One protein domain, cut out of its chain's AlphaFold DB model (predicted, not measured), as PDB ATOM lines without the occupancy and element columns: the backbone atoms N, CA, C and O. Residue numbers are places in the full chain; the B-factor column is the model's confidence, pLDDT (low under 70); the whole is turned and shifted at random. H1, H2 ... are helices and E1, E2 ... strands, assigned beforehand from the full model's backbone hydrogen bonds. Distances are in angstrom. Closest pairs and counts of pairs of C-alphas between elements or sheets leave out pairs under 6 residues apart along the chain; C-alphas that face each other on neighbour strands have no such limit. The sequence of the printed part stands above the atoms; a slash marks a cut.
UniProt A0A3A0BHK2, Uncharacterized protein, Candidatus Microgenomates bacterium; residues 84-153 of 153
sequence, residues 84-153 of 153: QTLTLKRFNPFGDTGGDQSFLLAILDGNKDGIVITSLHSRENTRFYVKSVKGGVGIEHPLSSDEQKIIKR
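What this domain is: This is residues 84 to 153 of the 153 residues of an uncharacterized protein of Candidatus Microgenomates bacterium (UniProt A0A3A0BHK2). A long, twisted sheet of four strands, E1 to E4, runs back and forth as a wall, with the short helix H1 over one face and the other face bare. After E4 the last stretch folds back over that same face and leads into H1. The printed part has 70 residues, with elements in the order E1 E2 E3 E4 H1; the sheet's order is E1 - E2 - E3 - E4, all antiparallel, and the class is mostly strand. It is compact, with a radius of gyration of the C-alphas of 12.4 A, yet elongated in outline, spanning 38 by 22 by 16 A.

Where its parts are: E1, residues 84 to 91, begins at C-alpha 84 (283.361, 138.899, 314.511) and is 22.9 A long. E2, residues 102 to 109, is 23.6 A long, and E3, residues 114 to 121, 23.0 A. E4, residues 126 to 134, is the longest strand at 26.3 A. H1, residues 145 to 150, is 9.1 A long and ends at C-alpha 150 (295.081, 133.245, 316.217).

How they stand to each other: The strands form a meander, each the antiparallel neighbour of the one before, and each successive pair is a hairpin. E1 and E2 stand at 170 degrees, with N 89 and O 104 within hydrogen-bond range at 2.8 A. E2 and E3 stand at 175 degrees, with N 105 and O 117 at 2.8 A. E3 and E4 stand at 162 degrees, with N 118 and O 129 at 2.8 A. Edge strands E1 and E4 are apart. The sheet is twisted, its C-alphas up to 4.3 A off the best plane. H1 is on the sheet at a height over the sheet of 8.9 A and lies over E2, where 4 of its 6 C-alphas fall, and only just not over E3, where 2 fall; it runs slantwise to the strands, at 49 degrees to E2 on the local plane. The closest C-alphas of E1 and H1, Thr 87 and Ile 150, are 6.3 A apart. In H1 every O i to N i+4 pair is within hydrogen-bond range.

The domain as a whole: The two C-alphas farthest apart, those of Asp 96 and Asn 111, are 37.9 A apart. The printed part has no cut and no long link. Mean pLDDT of the printed part is 92.0; residues 97 and 153 are under 70.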
ATOM      1  N   GLN A  84     283.177 139.369 315.889       91.12
ATOM      2  CA  GLN A  84     283.361 138.899 314.511       91.12
ATOM      3  C   GLN A  84     284.408 137.790 314.428       91.12
ATOM      4  O   GLN A  84     284.313 136.905 313.581       91.12
ATOM      5  N   THR A  85     285.396 137.820 315.321       90.94
ATOM      6  CA  THR A  85     286.474 136.833 315.361       90.94
ATOM      7  C   THR A  85     286.209 135.852 316.492       90.94
ATOM      8  O   THR A  85     286.255 136.233 317.661       90.94
ATOM      9  N   LEU A  86     285.962 134.591 316.137       94.94
ATOM     10  CA  LEU A  86     285.870 133.471 317.071       94.94
ATOM     11  C   LEU A  86     286.789 132.345 316.588       94.94
ATOM     12  O   LEU A  86     286.391 131.507 315.780       94.94
ATOM     13  N   THR A  87     288.025 132.329 317.084       95.00
ATOM     14  CA  THR A  87     289.055 131.382 316.629       95.00
ATOM     15  C   THR A  87     289.485 130.480 317.771       95.00
ATOM     16  O   THR A  87     290.014 130.960 318.771       95.00
ATOM     17  N   LEU A  88     289.314 129.167 317.597       95.19
ATOM     18  CA  LEU A  88     289.770 128.140 318.532       95.19
ATOM     19  C   LEU A  88     290.939 127.353 317.929       95.19
ATOM     20  O   LEU A  88     290.821 126.778 316.846       95.19
ATOM     21  N   LYS A  89     292.052 127.267 318.656       94.81
ATOM     22  CA  LYS A  89     293.189 126.399 318.330       94.81
ATOM     23  C   LYS A  89     293.460 125.471 319.505       94.81
ATOM     24  O   LYS A  89     293.785 125.935 320.590       94.81
ATOM     25  N   ARG A  90     293.354 124.163 319.279       94.50
ATOM     26  CA  ARG A  90     293.724 123.138 320.263       94.50
ATOM     27  C   ARG A  90     295.196 122.758 320.102       94.50
ATOM     28  O   ARG A  90     295.733 122.863 319.000       94.50
ATOM     29  N   PHE A  91     295.843 122.391 321.201       92.69
ATOM     30  CA  PHE A  91     297.235 121.940 321.227       92.69
ATOM     31  C   PHE A  91     297.525 121.110 322.486       92.69
ATOM     32  O   PHE A  91     296.710 121.049 323.410       92.69
ATOM     33  N   ASN A  92     298.706 120.497 322.541       91.38
ATOM     34  CA  ASN A  92     299.223 119.804 323.716       91.38
ATOM     35  C   ASN A  92     300.643 120.309 324.044       91.38
ATOM     36  O   ASN A  92     301.596 119.920 323.370       91.38
ATOM     37  N   PRO A  93     300.806 121.199 325.041       86.81
ATOM     38  CA  PRO A  93     302.103 121.780 325.381       86.81
ATOM     39  C   PRO A  93     302.985 120.870 326.245       86.81
ATOM     40  O   PRO A  93     304.183 121.117 326.330       86.81
ATOM     41  N   PHE A  94     302.415 119.854 326.898       86.06
ATOM     42  CA  PHE A  94     303.121 119.044 327.896       86.06
ATOM     43  C   PHE A  94     303.381 117.604 327.436       86.06
ATOM     44  O   PHE A  94     304.255 116.944 327.989       86.06
ATOM     45  N   GLY A  95     302.659 117.107 326.422       80.50
ATOM     46  CA  GLY A  95     302.844 115.768 325.839       80.50
ATOM     47  C   GLY A  95     302.548 114.597 326.788       80.50
ATOM     48  O   GLY A  95     302.606 113.440 326.384       80.50
ATOM     49  N   ASP A  96     302.222 114.888 328.045       75.12
ATOM     50  CA  ASP A  96     301.931 113.952 329.128       75.12
ATOM     51  C   ASP A  96     300.452 113.530 329.152       75.12
ATOM     52  O   ASP A  96     300.095 112.470 329.676       75.12
ATOM     53  N   THR A  97     299.583 114.340 328.556       69.50
ATOM     54  CA  THR A  97     298.147 114.104 328.405       69.50
ATOM     55  C   THR A  97     297.828 113.497 327.040       69.50
ATOM     56  O   THR A  97     298.489 113.769 326.037       69.50
ATOM     57  N   GLY A  98     296.804 112.641 326.988       77.69
ATOM     58  CA  GLY A  98     296.295 112.111 325.725       77.69
ATOM     59  C   GLY A  98     295.492 113.170 324.962       77.69
ATOM     60  O   GLY A  98     294.485 113.667 325.471       77.69
ATOM     61  N   GLY A  99     295.909 113.468 323.726       85.38
ATOM     62  CA  GLY A  99     295.234 114.397 322.810       85.38
ATOM     63  C   GLY A  99     295.520 115.885 323.062       85.38
ATOM     64  O   GLY A  99     296.246 116.257 323.978       85.38
ATOM     65  N   ASP A 100     294.925 116.752 322.236       88.88
ATOM     66  CA  ASP A 100     295.079 118.212 322.317       88.88
ATOM     67  C   ASP A 100     294.057 118.831 323.278       88.88
ATOM     68  O   ASP A 100     293.014 119.351 322.866       88.88
ATOM     69  N   GLN A 101     294.301 118.712 324.582       90.88
ATOM     70  CA  GLN A 101     293.368 119.195 325.611       90.88
ATOM     71  C   GLN A 101     293.558 120.669 325.986       90.88
ATOM     72  O   GLN A 101     292.640 121.285 326.521       90.88
ATOM     73  N   SER A 102     294.716 121.252 325.676       94.94
ATOM     74  CA  SER A 102     294.936 122.692 325.831       94.94
ATOM     75  C   SER A 102     294.332 123.448 324.652       94.94
ATOM     76  O   SER A 102     294.194 122.906 323.548       94.94
ATOM     77  N   PHE A 103     293.968 124.711 324.862       95.69
ATOM     78  CA  PHE A 103     293.402 125.523 323.792       95.69
ATOM     79  C   PHE A 103     293.702 127.010 323.919       95.69
ATOM     80  O   PHE A 103     293.987 127.541 324.987       95.69
ATOM     81  N   LEU A 104     293.617 127.669 322.774       96.62
ATOM     82  CA  LEU A 104     293.689 129.100 322.579       96.62
ATOM     83  C   LEU A 104     292.381 129.542 321.933       96.62
ATOM     84  O   LEU A 104     292.028 129.030 320.870       96.62
ATOM     85  N   LEU A 105     291.672 130.465 322.569       96.62
ATOM     86  CA  LEU A 105     290.410 131.010 322.087       96.62
ATOM     87  C   LEU A 105     290.529 132.528 321.966       96.62
ATOM     88  O   LEU A 105     290.702 133.211 322.972       96.62
ATOM     89  N   ALA A 106     290.437 133.049 320.746       96.81
ATOM     90  CA  ALA A 106     290.316 134.481 320.487       96.81
ATOM     91  C   ALA A 106     288.847 134.845 320.278       96.81
ATOM     92  O   ALA A 106     288.174 134.223 319.452       96.81
ATOM     93  N   ILE A 107     288.385 135.859 321.006       96.50
ATOM     94  CA  ILE A 107     287.049 136.441 320.889       96.50
ATOM     95  C   ILE A 107     287.237 137.946 320.706       96.50
ATOM     96  O   ILE A 107     287.517 138.643 321.681       96.50
ATOM     97  N   LEU A 108     287.133 138.432 319.467       95.94
ATOM     98  CA  LEU A 108     287.371 139.842 319.134       95.94
ATOM     99  C   LEU A 108     286.246 140.436 318.281       95.94
ATOM    100  O   LEU A 108     285.602 139.736 317.491       95.94
ATOM    101  N   ASP A 109     286.049 141.741 318.419       95.56
ATOM    102  CA  ASP A 109     285.186 142.551 317.567       95.56
ATOM    103  C   ASP A 109     285.875 142.962 316.246       95.56
ATOM    104  O   ASP A 109     287.014 142.575 315.958       95.56
ATOM    105  N   GLY A 110     285.186 143.757 315.423       93.00
ATOM    106  CA  GLY A 110     285.720 144.278 314.159       93.00
ATOM    107  C   GLY A 110     286.858 145.297 314.317       93.00
ATOM    108  O   GLY A 110     287.577 145.563 313.351       93.00
ATOM    109  N   ASN A 111     287.066 145.849 315.517       93.94
ATOM    110  CA  ASN A 111     288.202 146.713 315.854       93.94
ATOM    111  C   ASN A 111     289.411 145.919 316.375       93.94
ATOM    112  O   ASN A 111     290.461 146.509 316.643       93.94
ATOM    113  N   LYS A 112     289.296 144.585 316.464       94.38
ATOM    114  CA  LYS A 112     290.261 143.691 317.121       94.38
ATOM    115  C   LYS A 112     290.382 143.955 318.624       94.38
ATOM    116  O   LYS A 112     291.443 143.712 319.208       94.38
ATOM    117  N   ASP A 113     289.302 144.428 319.230       95.50
ATOM    118  CA  ASP A 113     289.149 144.572 320.669       95.50
ATOM    119  C   ASP A 113     288.426 143.339 321.223       95.50
ATOM    120  O   ASP A 113     287.522 142.790 320.594       95.50
ATOM    121  N   GLY A 114     288.826 142.869 322.401       95.62
ATOM    122  CA  GLY A 114     288.189 141.721 323.044       95.62
ATOM    123  C   GLY A 114     289.142 140.973 323.959       95.62
ATOM    124  O   GLY A 114     289.896 141.589 324.714       95.62
ATOM    125  N   ILE A 115     289.101 139.643 323.919       96.38
ATOM    126  CA  ILE A 115     289.883 138.792 324.820       96.38
ATOM    127  C   ILE A 115     290.511 137.602 324.099       96.38
ATOM    128  O   ILE A 115     289.979 137.065 323.125       96.38
ATOM    129  N   VAL A 116     291.640 137.154 324.638       97.00
ATOM    130  CA  VAL A 116     292.258 135.872 324.304       97.00
ATOM    131  C   VAL A 116     292.339 135.030 325.568       97.00
ATOM    132  O   VAL A 116     292.828 135.489 326.601       97.00
ATOM    133  N   ILE A 117     291.843 133.800 325.477       97.00
ATOM    134  CA  ILE A 117     291.838 132.819 326.558       97.00
ATOM    135  C   ILE A 117     292.799 131.695 326.188       97.00
ATOM    136  O   ILE A 117     292.644 131.051 325.151       97.00
ATOM    137  N   THR A 118     293.753 131.432 327.070       96.81
ATOM    138  CA  THR A 118     294.711 130.335 326.951       96.81
ATOM    139  C   THR A 118     294.445 129.345 328.074       96.81
ATOM    140  O   THR A 118     294.616 129.668 329.248       96.81
ATOM    141  N   SER A 119     294.027 128.134 327.722       96.25
ATOM    142  CA  SER A 119     293.898 127.017 328.652       96.25
ATOM    143  C   SER A 119     295.095 126.093 328.498       96.25
ATOM    144  O   SER A 119     295.349 125.592 327.402       96.25
ATOM    145  N   LEU A 120     295.821 125.879 329.591       94.44
ATOM    146  CA  LEU A 120     296.907 124.910 329.682       94.44
ATOM    147  C   LEU A 120     296.435 123.750 330.553       94.44
ATOM    148  O   LEU A 120     296.274 123.901 331.766       94.44
ATOM    149  N   HIS A 121     296.205 122.606 329.921       93.69
ATOM    150  CA  HIS A 121     295.779 121.378 330.575       93.69
ATOM    151  C   HIS A 121     296.962 120.418 330.725       93.69
ATOM    152  O   HIS A 121     297.600 120.069 329.735       93.69
ATOM    153  N   SER A 122     297.220 119.994 331.959       91.31
ATOM    154  CA  SER A 122     298.186 118.957 332.342       91.31
ATOM    155  C   SER A 122     297.456 117.821 333.060       91.31
ATOM    156  O   SER A 122     296.289 117.974 333.424       91.31
ATOM    157  N   ARG A 123     298.138 116.700 333.336       88.62
ATOM    158  CA  ARG A 123     297.529 115.585 334.087       88.62
ATOM    159  C   ARG A 123     296.985 115.985 335.459       88.62
ATOM    160  O   ARG A 123     295.987 115.426 335.900       88.62
ATOM    161  N   GLU A 124     297.660 116.907 336.138       90.69
ATOM    162  CA  GLU A 124     297.341 117.258 337.526       90.69
ATOM    163  C   GLU A 124     296.416 118.469 337.648       90.69
ATOM    164  O   GLU A 124     295.690 118.599 338.630       90.69
ATOM    165  N   ASN A 125     296.454 119.394 336.685       91.56
ATOM    166  CA  ASN A 125     295.672 120.624 336.753       91.56
ATOM    167  C   ASN A 125     295.397 121.245 335.380       91.56
ATOM    168  O   ASN A 125     296.106 121.012 334.401       91.56
ATOM    169  N   THR A 126     294.378 122.106 335.355       93.62
ATOM    170  CA  THR A 126     294.085 123.012 334.240       93.62
ATOM    171  C   THR A 126     294.234 124.447 334.713       93.62
ATOM    172  O   THR A 126     293.652 124.821 335.733       93.62
ATOM    173  N   ARG A 127     294.982 125.262 333.970       95.38
ATOM    174  CA  ARG A 127     295.132 126.698 334.232       95.38
ATOM    175  C   ARG A 127     294.549 127.504 333.083       95.38
ATOM    176  O   ARG A 127     294.759 127.163 331.922       95.38
ATOM    177  N   PHE A 128     293.854 128.586 333.419       95.62
ATOM    178  CA  PHE A 128     293.314 129.537 332.456       95.62
ATOM    179  C   PHE A 128     294.028 130.873 332.600       95.62
ATOM    180  O   PHE A 128     294.153 131.404 333.702       95.62
ATOM    181  N   TYR A 129     294.462 131.415 331.471       95.31
ATOM    182  CA  TYR A 129     294.989 132.764 331.352       95.31
ATOM    183  C   TYR A 129     294.062 133.545 330.438       95.31
ATOM    184  O   TYR A 129     293.696 133.060 329.368       95.31
ATOM    185  N   VAL A 130     293.688 134.748 330.855       96.25
ATOM    186  CA  VAL A 130     292.855 135.648 330.060       96.25
ATOM    187  C   VAL A 130     293.633 136.932 329.858       96.25
ATOM    188  O   VAL A 130     294.135 137.511 330.819       96.25
ATOM    189  N   LYS A 131     293.758 137.358 328.603       96.06
ATOM    190  CA  LYS A 131     294.382 138.628 328.241       96.06
ATOM    191  C   LYS A 131     293.377 139.482 327.488       96.06
ATOM    192  O   LYS A 131     292.824 139.042 326.481       96.06
ATOM    193  N   SER A 132     293.189 140.708 327.958       96.56
ATOM    194  CA  SER A 132     292.432 141.731 327.239       96.56
ATOM    195  C   SER A 132     293.243 142.240 326.051       96.56
ATOM    196  O   SER A 132     294.432 142.547 326.188       96.56
ATOM    197  N   VAL A 133     292.599 142.337 324.892       96.06
ATOM    198  CA  VAL A 133     293.188 142.775 323.625       96.06
ATOM    199  C   VAL A 133     292.519 144.067 323.181       96.06
ATOM    200  O   VAL A 133     291.297 144.180 323.227       96.06
ATOM    201  N   LYS A 134     293.328 145.031 322.740       95.81
ATOM    202  CA  LYS A 134     292.882 146.281 322.131       95.81
ATOM    203  C   LYS A 134     293.671 146.554 320.858       95.81
ATOM    204  O   LYS A 134     294.903 146.533 320.881       95.81
ATOM    205  N   GLY A 135     292.986 146.756 319.739       94.06
ATOM    206  CA  GLY A 135     293.598 146.938 318.424       94.06
ATOM    207  C   GLY A 135     294.499 145.770 318.008       94.06
ATOM    208  O   GLY A 135     295.478 145.967 317.290       94.06
ATOM    209  N   GLY A 136     294.221 144.554 318.491       93.19
ATOM    210  CA  GLY A 136     295.063 143.378 318.259       93.19
ATOM    211  C   GLY A 136     296.336 143.299 319.116       93.19
ATOM    212  O   GLY A 136     297.205 142.475 318.827       93.19
ATOM    213  N   VAL A 137     296.468 144.122 320.159       94.06
ATOM    214  CA  VAL A 137     297.600 144.101 321.103       94.06
ATOM    215  C   VAL A 137     297.095 143.843 322.523       94.06
ATOM    216  O   VAL A 137     296.028 144.315 322.900       94.06
ATOM    217  N   GLY A 138     297.840 143.079 323.322       94.69
ATOM    218  CA  GLY A 138     297.497 142.850 324.728       94.69
ATOM    219  C   GLY A 138     297.679 144.117 325.571       94.69
ATOM    220  O   GLY A 138     298.709 144.777 325.449       94.69
ATOM    221  N   ILE A 139     296.691 144.455 326.407       92.56
ATOM    222  CA  ILE A 139     296.700 145.686 327.223       92.56
ATOM    223  C   ILE A 139     297.672 145.563 328.403       92.56
ATOM    224  O   ILE A 139     298.543 146.407 328.585       92.56
ATOM    225  N   GLU A 140     297.510 144.517 329.214       89.88
ATOM    226  CA  GLU A 140     298.271 144.329 330.461       89.88
ATOM    227  C   GLU A 140     299.527 143.488 330.240       89.88
ATOM    228  O   GLU A 140     300.590 143.742 330.803       89.88
ATOM    229  N   HIS A 141     299.400 142.474 329.388       91.56
ATOM    230  CA  HIS A 141     300.458 141.525 329.105       91.56
ATOM    231  C   HIS A 141     300.586 141.319 327.600       91.56
ATOM    232  O   HIS A 141     299.569 141.170 326.913       91.56
ATOM    233  N   PRO A 142     301.821 141.249 327.073       93.62
ATOM    234  CA  PRO A 142     302.028 140.991 325.661       93.62
ATOM    235  C   PRO A 142     301.452 139.627 325.271       93.62
ATOM    236  O   PRO A 142     301.525 138.638 326.014       93.62
ATOM    237  N   LEU A 143     300.875 139.581 324.071       94.31
ATOM    238  CA  LEU A 143     300.404 138.341 323.472       94.31
ATOM    239  C   LEU A 143     301.602 137.488 323.048       94.31
ATOM    240  O   LEU A 143     302.547 137.998 322.438       94.31
ATOM    241  N   SER A 144     301.542 136.192 323.344       93.75
ATOM    242  CA  SER A 144     302.516 135.205 322.885       93.75
ATOM    243  C   SER A 144     302.493 135.079 321.358       93.75
ATOM    244  O   SER A 144     301.557 135.517 320.687       93.75
ATOM    245  N   SER A 145     303.519 134.456 320.781       93.12
ATOM    246  CA  SER A 145     303.592 134.250 319.330       93.12
ATOM    247  C   SER A 145     302.419 133.420 318.790       93.12
ATOM    248  O   SER A 145     301.942 133.691 317.688       93.12
ATOM    249  N   ASP A 146     301.919 132.443 319.550       92.25
ATOM    250  CA  ASP A 146     300.733 131.665 319.185       92.25
ATOM    251  C   ASP A 146     299.429 132.450 319.372       92.25
ATOM    252  O   ASP A 146     298.566 132.395 318.495       92.25
ATOM    253  N   GLU A 147     299.308 133.240 320.444       94.38
ATOM    254  CA  GLU A 147     298.161 134.136 320.668       94.38
ATOM    255  C   GLU A 147     298.060 135.192 319.552       94.38
ATOM    256  O   GLU A 147     296.982 135.462 319.030       94.38
ATOM    257  N   GLN A 148     299.188 135.742 319.095       93.94
ATOM    258  CA  GLN A 148     299.202 136.684 317.972       93.94
ATOM    259  C   GLN A 148     298.792 136.043 316.641       93.94
ATOM    260  O   GLN A 148     298.243 136.719 315.773       93.94
ATOM    261  N   LYS A 149     299.076 134.751 316.442       92.69
ATOM    262  CA  LYS A 149     298.705 134.045 315.206       92.69
ATOM    263  C   LYS A 149     297.200 133.820 315.112       92.69
ATOM    264  O   LYS A 149     296.661 133.921 314.014       92.69
ATOM    265  N   ILE A 150     296.527 133.529 316.227       92.44
ATOM    266  CA  ILE A 150     295.081 133.245 316.217       92.44
ATOM    267  C   ILE A 150     294.224 134.502 316.009       92.44
ATOM    268  O   ILE A 150     293.118 134.378 315.501       92.44
ATOM    269  N   ILE A 151     294.735 135.692 316.355       91.69
ATOM    270  CA  ILE A 151     294.025 136.975 316.175       91.69
ATOM    271  C   ILE A 151     294.266 137.634 314.805       91.69
ATOM    272  O   ILE A 151     293.647 138.644 314.481       91.69
ATOM    273  N   LYS A 152     295.236 137.130 314.027       82.88
ATOM    274  CA  LYS A 152     295.576 137.634 312.682       82.88
ATOM    275  C   LYS A 152     294.887 136.860 311.556       82.88
ATOM    276  O   LYS A 152     295.004 137.275 310.406       82.88
ATOM    277  N   ARG A 153     294.270 135.728 311.887       59.97
ATOM    278  CA  ARG A 153     293.519 134.874 310.967       59.97
ATOM    279  C   ARG A 153     292.086 135.359 310.864       59.97
ATOM    280  O   ARG A 153     291.581 135.319 309.727       59.97
TER     281      ARG A 153